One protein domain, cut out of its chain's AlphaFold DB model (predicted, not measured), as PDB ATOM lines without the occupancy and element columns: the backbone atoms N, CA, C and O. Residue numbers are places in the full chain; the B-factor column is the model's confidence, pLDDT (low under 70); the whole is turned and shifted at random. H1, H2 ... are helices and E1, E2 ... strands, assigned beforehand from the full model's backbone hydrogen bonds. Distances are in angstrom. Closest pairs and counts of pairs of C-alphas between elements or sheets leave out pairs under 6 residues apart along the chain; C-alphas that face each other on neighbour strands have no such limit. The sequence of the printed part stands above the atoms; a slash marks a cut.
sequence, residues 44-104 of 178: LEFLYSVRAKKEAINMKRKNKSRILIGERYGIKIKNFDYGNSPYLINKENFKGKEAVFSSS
ATOM      1  N   LEU A  44     -40.893  -0.375  -6.930       98.31
ATOM      2  CA  LEU A  44     -40.306  -1.645  -7.360       98.31
ATOM      3  C   LEU A  44     -39.782  -1.519  -8.798       98.31
ATOM      4  O   LEU A  44     -40.511  -1.108  -9.697       98.31
ATOM      5  N   GLU A  45     -38.537  -1.931  -9.022       97.81
ATOM      6  CA  GLU A  45     -37.885  -1.803 -10.327       97.81
ATOM      7  C   GLU A  45     -38.316  -2.914 -11.285       97.81
ATOM      8  O   GLU A  45     -38.669  -2.665 -12.438       97.81
ATOM      9  N   PHE A  46     -38.330  -4.157 -10.800       97.75
ATOM     10  CA  PHE A  46     -38.684  -5.308 -11.621       97.75
ATOM     11  C   PHE A  46     -39.401  -6.393 -10.822       97.75
ATOM     12  O   PHE A  46     -39.072  -6.662  -9.663       97.75
ATOM     13  N   LEU A  47     -40.354  -7.072 -11.467       98.00
ATOM     14  CA  LEU A  47     -41.086  -8.199 -10.895       98.00
ATOM     15  C   LEU A  47     -41.015  -9.431 -11.802       98.00
ATOM     16  O   LEU A  47     -41.524  -9.436 -12.920       98.00
ATOM     17  N   TYR A  48     -40.458 -10.519 -11.280       97.38
ATOM     18  CA  TYR A  48     -40.461 -11.832 -11.916       97.38
ATOM     19  C   TYR A  48     -41.631 -12.665 -11.389       97.38
ATOM     20  O   TYR A  48     -41.633 -13.040 -10.221       97.38
ATOM     21  N   SER A  49     -42.620 -12.999 -12.217       96.62
ATOM     22  CA  SER A  49     -43.700 -13.913 -11.808       96.62
ATOM     23  C   SER A  49     -43.347 -15.360 -12.144       96.62
ATOM     24  O   SER A  49     -43.122 -15.689 -13.305       96.62
ATOM     25  N   VAL A  50     -43.366 -16.243 -11.143       95.75
ATOM     26  CA  VAL A  50     -43.012 -17.664 -11.290       95.75
ATOM     27  C   VAL A  50     -44.069 -18.585 -10.690       95.75
ATOM     28  O   VAL A  50     -44.712 -18.281  -9.679       95.75
ATOM     29  N   ARG A  51     -44.240 -19.773 -11.278       92.06
ATOM     30  CA  ARG A  51     -45.230 -20.753 -10.794       92.06
ATOM     31  C   ARG A  51     -44.723 -21.563  -9.611       92.06
ATOM     32  O   ARG A  51     -45.497 -21.893  -8.712       92.06
ATOM     33  N   ALA A  52     -43.443 -21.925  -9.610       92.19
ATOM     34  CA  ALA A  52     -42.891 -22.836  -8.620       92.19
ATOM     35  C   ALA A  52     -42.133 -22.086  -7.522       92.19
ATOM     36  O   ALA A  52     -41.238 -21.289  -7.787       92.19
ATOM     37  N   LYS A  53     -42.394 -22.445  -6.258       93.75
ATOM     38  CA  LYS A  53     -41.607 -21.965  -5.107       93.75
ATOM     39  C   LYS A  53     -40.102 -22.194  -5.305       93.75
ATOM     40  O   LYS A  53     -39.293 -21.340  -4.957       93.75
ATOM     41  N   LYS A  54     -39.729 -23.360  -5.846       95.31
ATOM     42  CA  LYS A  54     -38.329 -23.742  -6.090       95.31
ATOM     43  C   LYS A  54     -37.642 -22.786  -7.066       95.31
ATOM     44  O   LYS A  54     -36.485 -22.439  -6.859       95.31
ATOM     45  N   GLU A  55     -38.363 -22.338  -8.088       96.00
ATOM     46  CA  GLU A  55     -37.868 -21.373  -9.069       96.00
ATOM     47  C   GLU A  55     -37.590 -20.021  -8.411       96.00
ATOM     48  O   GLU A  55     -36.477 -19.512  -8.520       96.00
ATOM     49  N   ALA A  56     -38.534 -19.517  -7.608       96.62
ATOM     50  CA  ALA A  56     -38.359 -18.270  -6.864       96.62
ATOM     51  C   ALA A  56     -37.114 -18.298  -5.962       96.62
ATOM     52  O   ALA A  56     -36.279 -17.394  -5.987       96.62
ATOM     53  N   ILE A  57     -36.947 -19.389  -5.209       96.12
ATOM     54  CA  ILE A  57     -35.781 -19.590  -4.342       96.12
ATOM     55  C   ILE A  57     -34.493 -19.627  -5.166       96.12
ATOM     56  O   ILE A  57     -33.514 -18.987  -4.793       96.12
ATOM     57  N   ASN A  58     -34.476 -20.335  -6.296       97.50
ATOM     58  CA  ASN A  58     -33.303 -20.384  -7.167       97.50
ATOM     59  C   ASN A  58     -32.949 -18.999  -7.734       97.50
ATOM     60  O   ASN A  58     -31.767 -18.661  -7.800       97.50
ATOM     61  N   MET A  59     -33.938 -18.172  -8.081       97.44
ATOM     62  CA  MET A  59     -33.701 -16.798  -8.535       97.44
ATOM     63  C   MET A  59     -33.074 -15.922  -7.448       97.44
ATOM     64  O   MET A  59     -32.144 -15.175  -7.754       97.44
ATOM     65  N   LYS A  60     -33.511 -16.052  -6.187       97.06
ATOM     66  CA  LYS A  60     -32.876 -15.367  -5.044       97.06
ATOM     67  C   LYS A  60     -31.496 -15.926  -4.701       97.06
ATOM     68  O   LYS A  60     -30.620 -15.188  -4.273       97.06
ATOM     69  N   ARG A  61     -31.243 -17.219  -4.927       96.88
ATOM     70  CA  ARG A  61     -29.886 -17.783  -4.780       96.88
ATOM     71  C   ARG A  61     -28.908 -17.175  -5.786       96.88
ATOM     72  O   ARG A  61     -27.759 -16.958  -5.425       96.88
ATOM     73  N   LYS A  62     -29.367 -16.889  -7.011       97.12
ATOM     74  CA  LYS A  62     -28.569 -16.219  -8.052       97.12
ATOM     75  C   LYS A  62     -28.358 -14.728  -7.776       97.12
ATOM     76  O   LYS A  62     -27.304 -14.207  -8.109       97.12
ATOM     77  N   ASN A  63     -29.336 -14.056  -7.171       96.38
ATOM     78  CA  ASN A  63     -29.204 -12.674  -6.722       96.38
ATOM     79  C   ASN A  63     -29.871 -12.498  -5.351       96.38
ATOM     80  O   ASN A  63     -31.100 -12.470  -5.252       96.38
ATOM     81  N   LYS A  64     -29.050 -12.366  -4.301       95.81
ATOM     82  CA  LYS A  64     -29.518 -12.294  -2.910       95.81
ATOM     83  C   LYS A  64     -30.295 -11.014  -2.586       95.81
ATOM     84  O   LYS A  64     -31.007 -11.022  -1.584       95.81
ATOM     85  N   SER A  65     -30.190  -9.959  -3.403       95.88
ATOM     86  CA  SER A  65     -30.962  -8.723  -3.206       95.88
ATOM     87  C   SER A  65     -32.439  -8.873  -3.583       95.88
ATOM     88  O   SER A  65     -33.260  -8.060  -3.161       95.88
ATOM     89  N   ARG A  66     -32.797  -9.924  -4.335       97.62
ATOM     90  CA  ARG A  66     -34.183 -10.180  -4.733       97.62
ATOM     91  C   ARG A  66     -35.065 -10.484  -3.535       97.62
ATOM     92  O   ARG A  66     -34.728 -11.306  -2.678       97.62
ATOM     93  N   ILE A  67     -36.251  -9.894  -3.550       98.06
ATOM     94  CA  ILE A  67     -37.292 -10.120  -2.552       98.06
ATOM     95  C   ILE A  67     -38.228 -11.225  -3.037       98.06
ATOM     96  O   ILE A  67     -38.668 -11.218  -4.179       98.06
ATOM     97  N   LEU A  68     -38.566 -12.179  -2.174       98.44
ATOM     98  CA  LEU A  68     -39.564 -13.209  -2.451       98.44
ATOM     99  C   LEU A  68     -40.916 -12.794  -1.883       98.44
ATOM    100  O   LEU A  68     -41.058 -12.571  -0.678       98.44
ATOM    101  N   ILE A  69     -41.922 -12.751  -2.752       98.38
ATOM    102  CA  ILE A  69     -43.288 -12.353  -2.418       98.38
ATOM    103  C   ILE A  69     -44.234 -13.426  -2.927       98.38
ATOM    104  O   ILE A  69     -44.125 -13.888  -4.061       98.38
ATOM    105  N   GLY A  70     -45.162 -13.885  -2.098       97.12
ATOM    106  CA  GLY A  70     -46.074 -14.907  -2.582       97.12
ATOM    107  C   GLY A  70     -46.859 -15.640  -1.526       97.12
ATOM    108  O   GLY A  70     -46.580 -15.587  -0.326       97.12
ATOM    109  N   GLU A  71     -47.854 -16.363  -2.013       97.12
ATOM    110  CA  GLU A  71     -48.766 -17.136  -1.192       97.12
ATOM    111  C   GLU A  71     -49.095 -18.488  -1.820       97.12
ATOM    112  O   GLU A  71     -48.932 -18.701  -3.024       97.12
ATOM    113  N   ARG A  72     -49.548 -19.411  -0.975       94.94
ATOM    114  CA  ARG A  72     -50.351 -20.557  -1.385       94.94
ATOM    115  C   ARG A  72     -51.591 -20.596  -0.507       94.94
ATOM    116  O   ARG A  72     -51.468 -20.635   0.714       94.94
ATOM    117  N   TYR A  73     -52.762 -20.590  -1.135       91.75
ATOM    118  CA  TYR A  73     -54.062 -20.619  -0.452       91.75
ATOM    119  C   TYR A  73     -54.236 -19.471   0.561       91.75
ATOM    120  O   TYR A  73     -54.760 -19.647   1.653       91.75
ATOM    121  N   GLY A  74     -53.737 -18.285   0.218       92.31
ATOM    122  CA  GLY A  74     -53.776 -17.080   1.042       92.31
ATOM    123  C   GLY A  74     -52.665 -16.980   2.091       92.31
ATOM    124  O   GLY A  74     -52.504 -15.911   2.685       92.31
ATOM    125  N   ILE A  75     -51.868 -18.036   2.284       96.31
ATOM    126  CA  ILE A  75     -50.833 -18.124   3.321       96.31
ATOM    127  C   ILE A  75     -49.460 -17.818   2.721       96.31
ATOM    128  O   ILE A  75     -49.100 -18.356   1.673       96.31
ATOM    129  N   LYS A  76     -48.665 -16.974   3.396       97.69
ATOM    130  CA  LYS A  76     -47.290 -16.663   2.975       97.69
ATOM    131  C   LYS A  76     -46.478 -17.949   2.821       97.69
ATOM    132  O   LYS A  76     -46.442 -18.796   3.712       97.69
ATOM    133  N   ILE A  77     -45.770 -18.073   1.704       97.31
ATOM    134  CA  ILE A  77     -44.902 -19.223   1.462       97.31
ATOM    135  C   ILE A  77     -43.763 -19.233   2.494       97.31
ATOM    136  O   ILE A  77     -43.065 -18.237   2.673       97.31
ATOM    137  N   LYS A  78     -43.527 -20.372   3.161       95.56
ATOM    138  CA  LYS A  78     -42.415 -20.514   4.119       95.56
ATOM    139  C   LYS A  78     -41.083 -20.083   3.486       95.56
ATOM    140  O   LYS A  78     -40.729 -20.607   2.422       95.56
ATOM    141  N   ASN A  79     -40.354 -19.212   4.188       92.69
ATOM    142  CA  ASN A  79     -39.089 -18.567   3.798       92.69
ATOM    143  C   ASN A  79     -39.200 -17.483   2.710       92.69
ATOM    144  O   ASN A  79     -38.178 -17.062   2.177       92.69
ATOM    145  N   PHE A  80     -40.411 -17.039   2.364       97.94
ATOM    146  CA  PHE A  80     -40.583 -15.810   1.591       97.94
ATOM    147  C   PHE A  80     -40.570 -14.600   2.522       97.94
ATOM    148  O   PHE A  80     -41.028 -14.676   3.671       97.94
ATOM    149  N   ASP A  81     -40.066 -13.483   2.005       97.88
ATOM    150  CA  ASP A  81     -39.950 -12.232   2.747       97.88
ATOM    151  C   ASP A  81     -41.362 -11.696   3.046       97.88
ATOM    152  O   ASP A  81     -41.736 -11.539   4.213       97.88
ATOM    153  N   TYR A  82     -42.222 -11.619   2.021       98.12
ATOM    154  CA  TYR A  82     -43.600 -11.127   2.136       98.12
ATOM    155  C   TYR A  82     -44.652 -12.110   1.603       98.12
ATOM    156  O   TYR A  82     -44.388 -12.985   0.777       98.12
ATOM    157  N   GLY A  83     -45.877 -11.966   2.115       97.75
ATOM    158  CA  GLY A  83     -47.064 -12.626   1.571       97.75
ATOM    159  C   GLY A  83     -47.687 -11.812   0.434       97.75
ATOM    160  O   GLY A  83     -47.153 -10.792   0.019       97.75
ATOM    161  N   ASN A  84     -48.866 -12.224  -0.030       97.25
ATOM    162  CA  ASN A  84     -49.621 -11.512  -1.069       97.25
ATOM    163  C   ASN A  84     -50.649 -10.534  -0.460       97.25
ATOM    164  O   ASN A  84     -51.849 -10.657  -0.700       97.25
ATOM    165  N   SER A  85     -50.197  -9.641   0.428       97.31
ATOM    166  CA  SER A  85     -51.056  -8.655   1.098       97.31
ATOM    167  C   SER A  85     -50.662  -7.237   0.679       97.31
ATOM    168  O   SER A  85     -49.613  -6.772   1.131       97.31
ATOM    169  N   PRO A  86     -51.490  -6.517  -0.103       97.06
ATOM    170  CA  PRO A  86     -51.164  -5.157  -0.531       97.06
ATOM    171  C   PRO A  86     -51.025  -4.208   0.664       97.06
ATOM    172  O   PRO A  86     -50.144  -3.361   0.677       97.06
ATOM    173  N   TYR A  87     -51.814  -4.411   1.725       97.50
ATOM    174  CA  TYR A  87     -51.706  -3.625   2.957       97.50
ATOM    175  C   TYR A  87     -50.327  -3.737   3.621       97.50
ATOM    176  O   TYR A  87     -49.803  -2.740   4.105       97.50
ATOM    177  N   LEU A  88     -49.741  -4.941   3.657       96.81
ATOM    178  CA  LEU A  88     -48.409  -5.129   4.238       96.81
ATOM    179  C   LEU A  88     -47.322  -4.584   3.313       96.81
ATOM    180  O   LEU A  88     -46.417  -3.919   3.795       96.81
ATOM    181  N   ILE A  89     -47.444  -4.804   2.000       97.62
ATOM    182  CA  ILE A  89     -46.529  -4.225   1.007       97.62
ATOM    183  C   ILE A  89     -46.517  -2.694   1.092       97.62
ATOM    184  O   ILE A  89     -45.454  -2.090   1.041       97.62
ATOM    185  N   ASN A  90     -47.670  -2.054   1.291       97.06
ATOM    186  CA  ASN A  90     -47.767  -0.595   1.337       97.06
ATOM    187  C   ASN A  90     -46.984   0.056   2.496       97.06
ATOM    188  O   ASN A  90     -46.761   1.263   2.472       97.06
ATOM    189  N   LYS A  91     -46.590  -0.715   3.517       96.81
ATOM    190  CA  LYS A  91     -45.811  -0.222   4.667       96.81
ATOM    191  C   LYS A  91     -44.305  -0.197   4.419       96.81
ATOM    192  O   LYS A  91     -43.554   0.265   5.269       96.81
ATOM    193  N   GLU A  92     -43.870  -0.716   3.281       95.69
ATOM    194  CA  GLU A  92     -42.471  -0.973   2.979       95.69
ATOM    195  C   GLU A  92     -42.016  -0.119   1.791       95.69
ATOM    196  O   GLU A  92     -42.824   0.358   0.994       95.69
ATOM    197  N   ASN A  93     -40.700   0.041   1.646       93.75
ATOM    198  CA  ASN A  93     -40.088   0.711   0.501       93.75
ATOM    199  C   ASN A  93     -39.407  -0.318  -0.418       93.75
ATOM    200  O   ASN A  93     -38.533  -1.076   0.031       93.75
ATOM    201  N   PHE A  94     -39.785  -0.332  -1.699       96.81
ATOM    202  CA  PHE A  94     -39.247  -1.235  -2.719       96.81
ATOM    203  C   PHE A  94     -38.370  -0.532  -3.762       96.81
ATOM    204  O   PHE A  94     -37.942  -1.187  -4.711       96.81
ATOM    205  N   LYS A  95     -38.025   0.743  -3.546       97.50
ATOM    206  CA  LYS A  95     -37.187   1.533  -4.452       97.50
ATOM    207  C   LYS A  95     -35.894   0.820  -4.838       97.50
ATOM    208  O   LYS A  95     -35.086   0.483  -3.969       97.50
ATOM    209  N   GLY A  96     -35.711   0.622  -6.145       95.25
ATOM    210  CA  GLY A  96     -34.521  -0.014  -6.728       95.25
ATOM    211  C   GLY A  96     -34.377  -1.500  -6.384       95.25
ATOM    212  O   GLY A  96     -33.276  -2.045  -6.415       95.25
ATOM    213  N   LYS A  97     -35.465  -2.153  -5.951       97.31
ATOM    214  CA  LYS A  97     -35.469  -3.582  -5.631       97.31
ATOM    215  C   LYS A  97     -36.122  -4.376  -6.752       97.31
ATOM    216  O   LYS A  97     -37.079  -3.938  -7.386       97.31
ATOM    217  N   GLU A  98     -35.654  -5.606  -6.913       98.38
ATOM    218  CA  GLU A  98     -36.306  -6.625  -7.728       98.38
ATOM    219  C   GLU A  98     -37.092  -7.592  -6.834       98.38
ATOM    220  O   GLU A  98     -36.608  -8.027  -5.781       98.38
ATOM    221  N   ALA A  99     -38.280  -8.003  -7.275       98.38
ATOM    222  CA  ALA A  99     -39.095  -8.999  -6.590       98.38
ATOM    223  C   ALA A  99     -39.328 -10.240  -7.455       98.38
ATOM    224  O   ALA A  99     -39.466 -10.167  -8.672       98.38
ATOM    225  N   VAL A 100     -39.433 -11.397  -6.809       98.44
ATOM    226  CA  VAL A 100     -39.916 -12.639  -7.403       98.44
ATOM    227  C   VAL A 100     -41.245 -12.995  -6.752       98.44
ATOM    228  O   VAL A 100     -41.319 -13.236  -5.545       98.44
ATOM    229  N   PHE A 101     -42.296 -13.008  -7.560       98.12
ATOM    230  CA  PHE A 101     -43.680 -13.165  -7.150       98.12
ATOM    231  C   PHE A 101     -44.218 -14.554  -7.498       98.12
ATOM    232  O   PHE A 101     -44.006 -15.057  -8.602       98.12
ATOM    233  N   SER A 102     -44.952 -15.181  -6.580       96.31
ATOM    234  CA  SER A 102     -45.628 -16.450  -6.858       96.31
ATOM    235  C   SER A 102     -46.951 -16.569  -6.112       96.31
ATOM    236  O   SER A 102     -46.964 -16.659  -4.884       96.31
ATOM    237  N   SER A 103     -48.057 -16.660  -6.845       94.62
ATOM    238  CA  SER A 103     -49.397 -16.877  -6.284       94.62
ATOM    239  C   SER A 103     -50.030 -18.179  -6.774       94.62
ATOM    240  O   SER A 103     -49.575 -18.790  -7.745       94.62
ATOM    241  N   SER A 104     -51.093 -18.609  -6.095       91.94
ATOM    242  CA  SER A 104     -51.881 -19.783  -6.471       91.94
ATOM    243  C   SER A 104     -52.637 -19.589  -7.791       91.94
ATOM    244  O   SER A 104     -52.669 -20.508  -8.611       91.94
TER     245      SER A 104
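AT A GLANCE: This is residues 44 to 104 of the 178 residues of an uncharacterized protein of Candidatus Lokiarchaeota archaeon (UniProt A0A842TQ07). A small sheet of three parallel strands has one helix, H1, running along one of its faces; the opposite face has no named helix on it. After the strand E2, residues 73 to 85 make a long loop by the E2 edge of the sheet, leading to the short helix H2, which is set off from the sheet on the side away from H1. The printed part has 61 residues, with two named helices and three named strands in the order E1, H1, E2, H2, E3; the sheet's order is E1, E3, E2, and the class is mixed, helices and strands, with under half of the residues in named elements. The whole is compact, with a radius of gyration of the C-alphas of 10.7 A, and rounded, spanning 28 by 26 by 17 A.

HOW THE PARTS SIT: E1, residues 46 to 49, is an edge strand and the parallel neighbour of the inner strand E3, residues 98 to 102, at 18 degrees; N 48 and O 99 are within hydrogen-bond range at 2.8 A. H1, residues 53 to 62, is on the sheet at a height over the sheet of 9.4 A. It runs along the strands, at 0 degrees to E3 on the local plane. H1 lies over E3 and only just not over E2, residues 67 to 72: 8 of its 10 C-alphas fall on E3 and 2 on E2. The closest C-alphas of H1 and E3 are those of Ala 56 and Val 100, 5.9 A apart. E1, H1 and E2 form a split strand-helix-strand unit, two parallel strands with E3 between them in the sheet; its crossover is right-handed. E2, the other edge strand, is parallel to E3 at 11 degrees, with N 100 and O 67 at 2.7 A. Residues 71 to 72 of E2 pair antiparallel with residues 75 to 76. H2, residues 86 to 89, is not on the sheet and is apart from H1 and E1. E2, H2 and E3 form a strand-helix-strand unit, two parallel neighbour strands with a helix between along the chain, also right-handed. H1 and the sheet make two layers, a helix on one face of a sheet. In H1 every O i to N i+4 pair is within hydrogen-bond range; H2 is too short for such a pair.

IN THESE COORDINATES: E1 begins at C-alpha 46 (-38.684, -5.308, -11.621) and is 10.0 A long from first to last C-alpha. H1 measures 14.5 A, E2 16.8 A and H2 5.0 A. E3, 13.6 A, ends at C-alpha 102 (-45.628, -16.450, -6.858).

THE WHOLE: The C-alphas of Tyr 73 and Gly 96 are the two farthest apart, 29.1 A. The printed part has no cut. The link from E2 to H2 is long, with 13 residues. The mean pLDDT of the printed part is 96.5, and no printed residue is under 70.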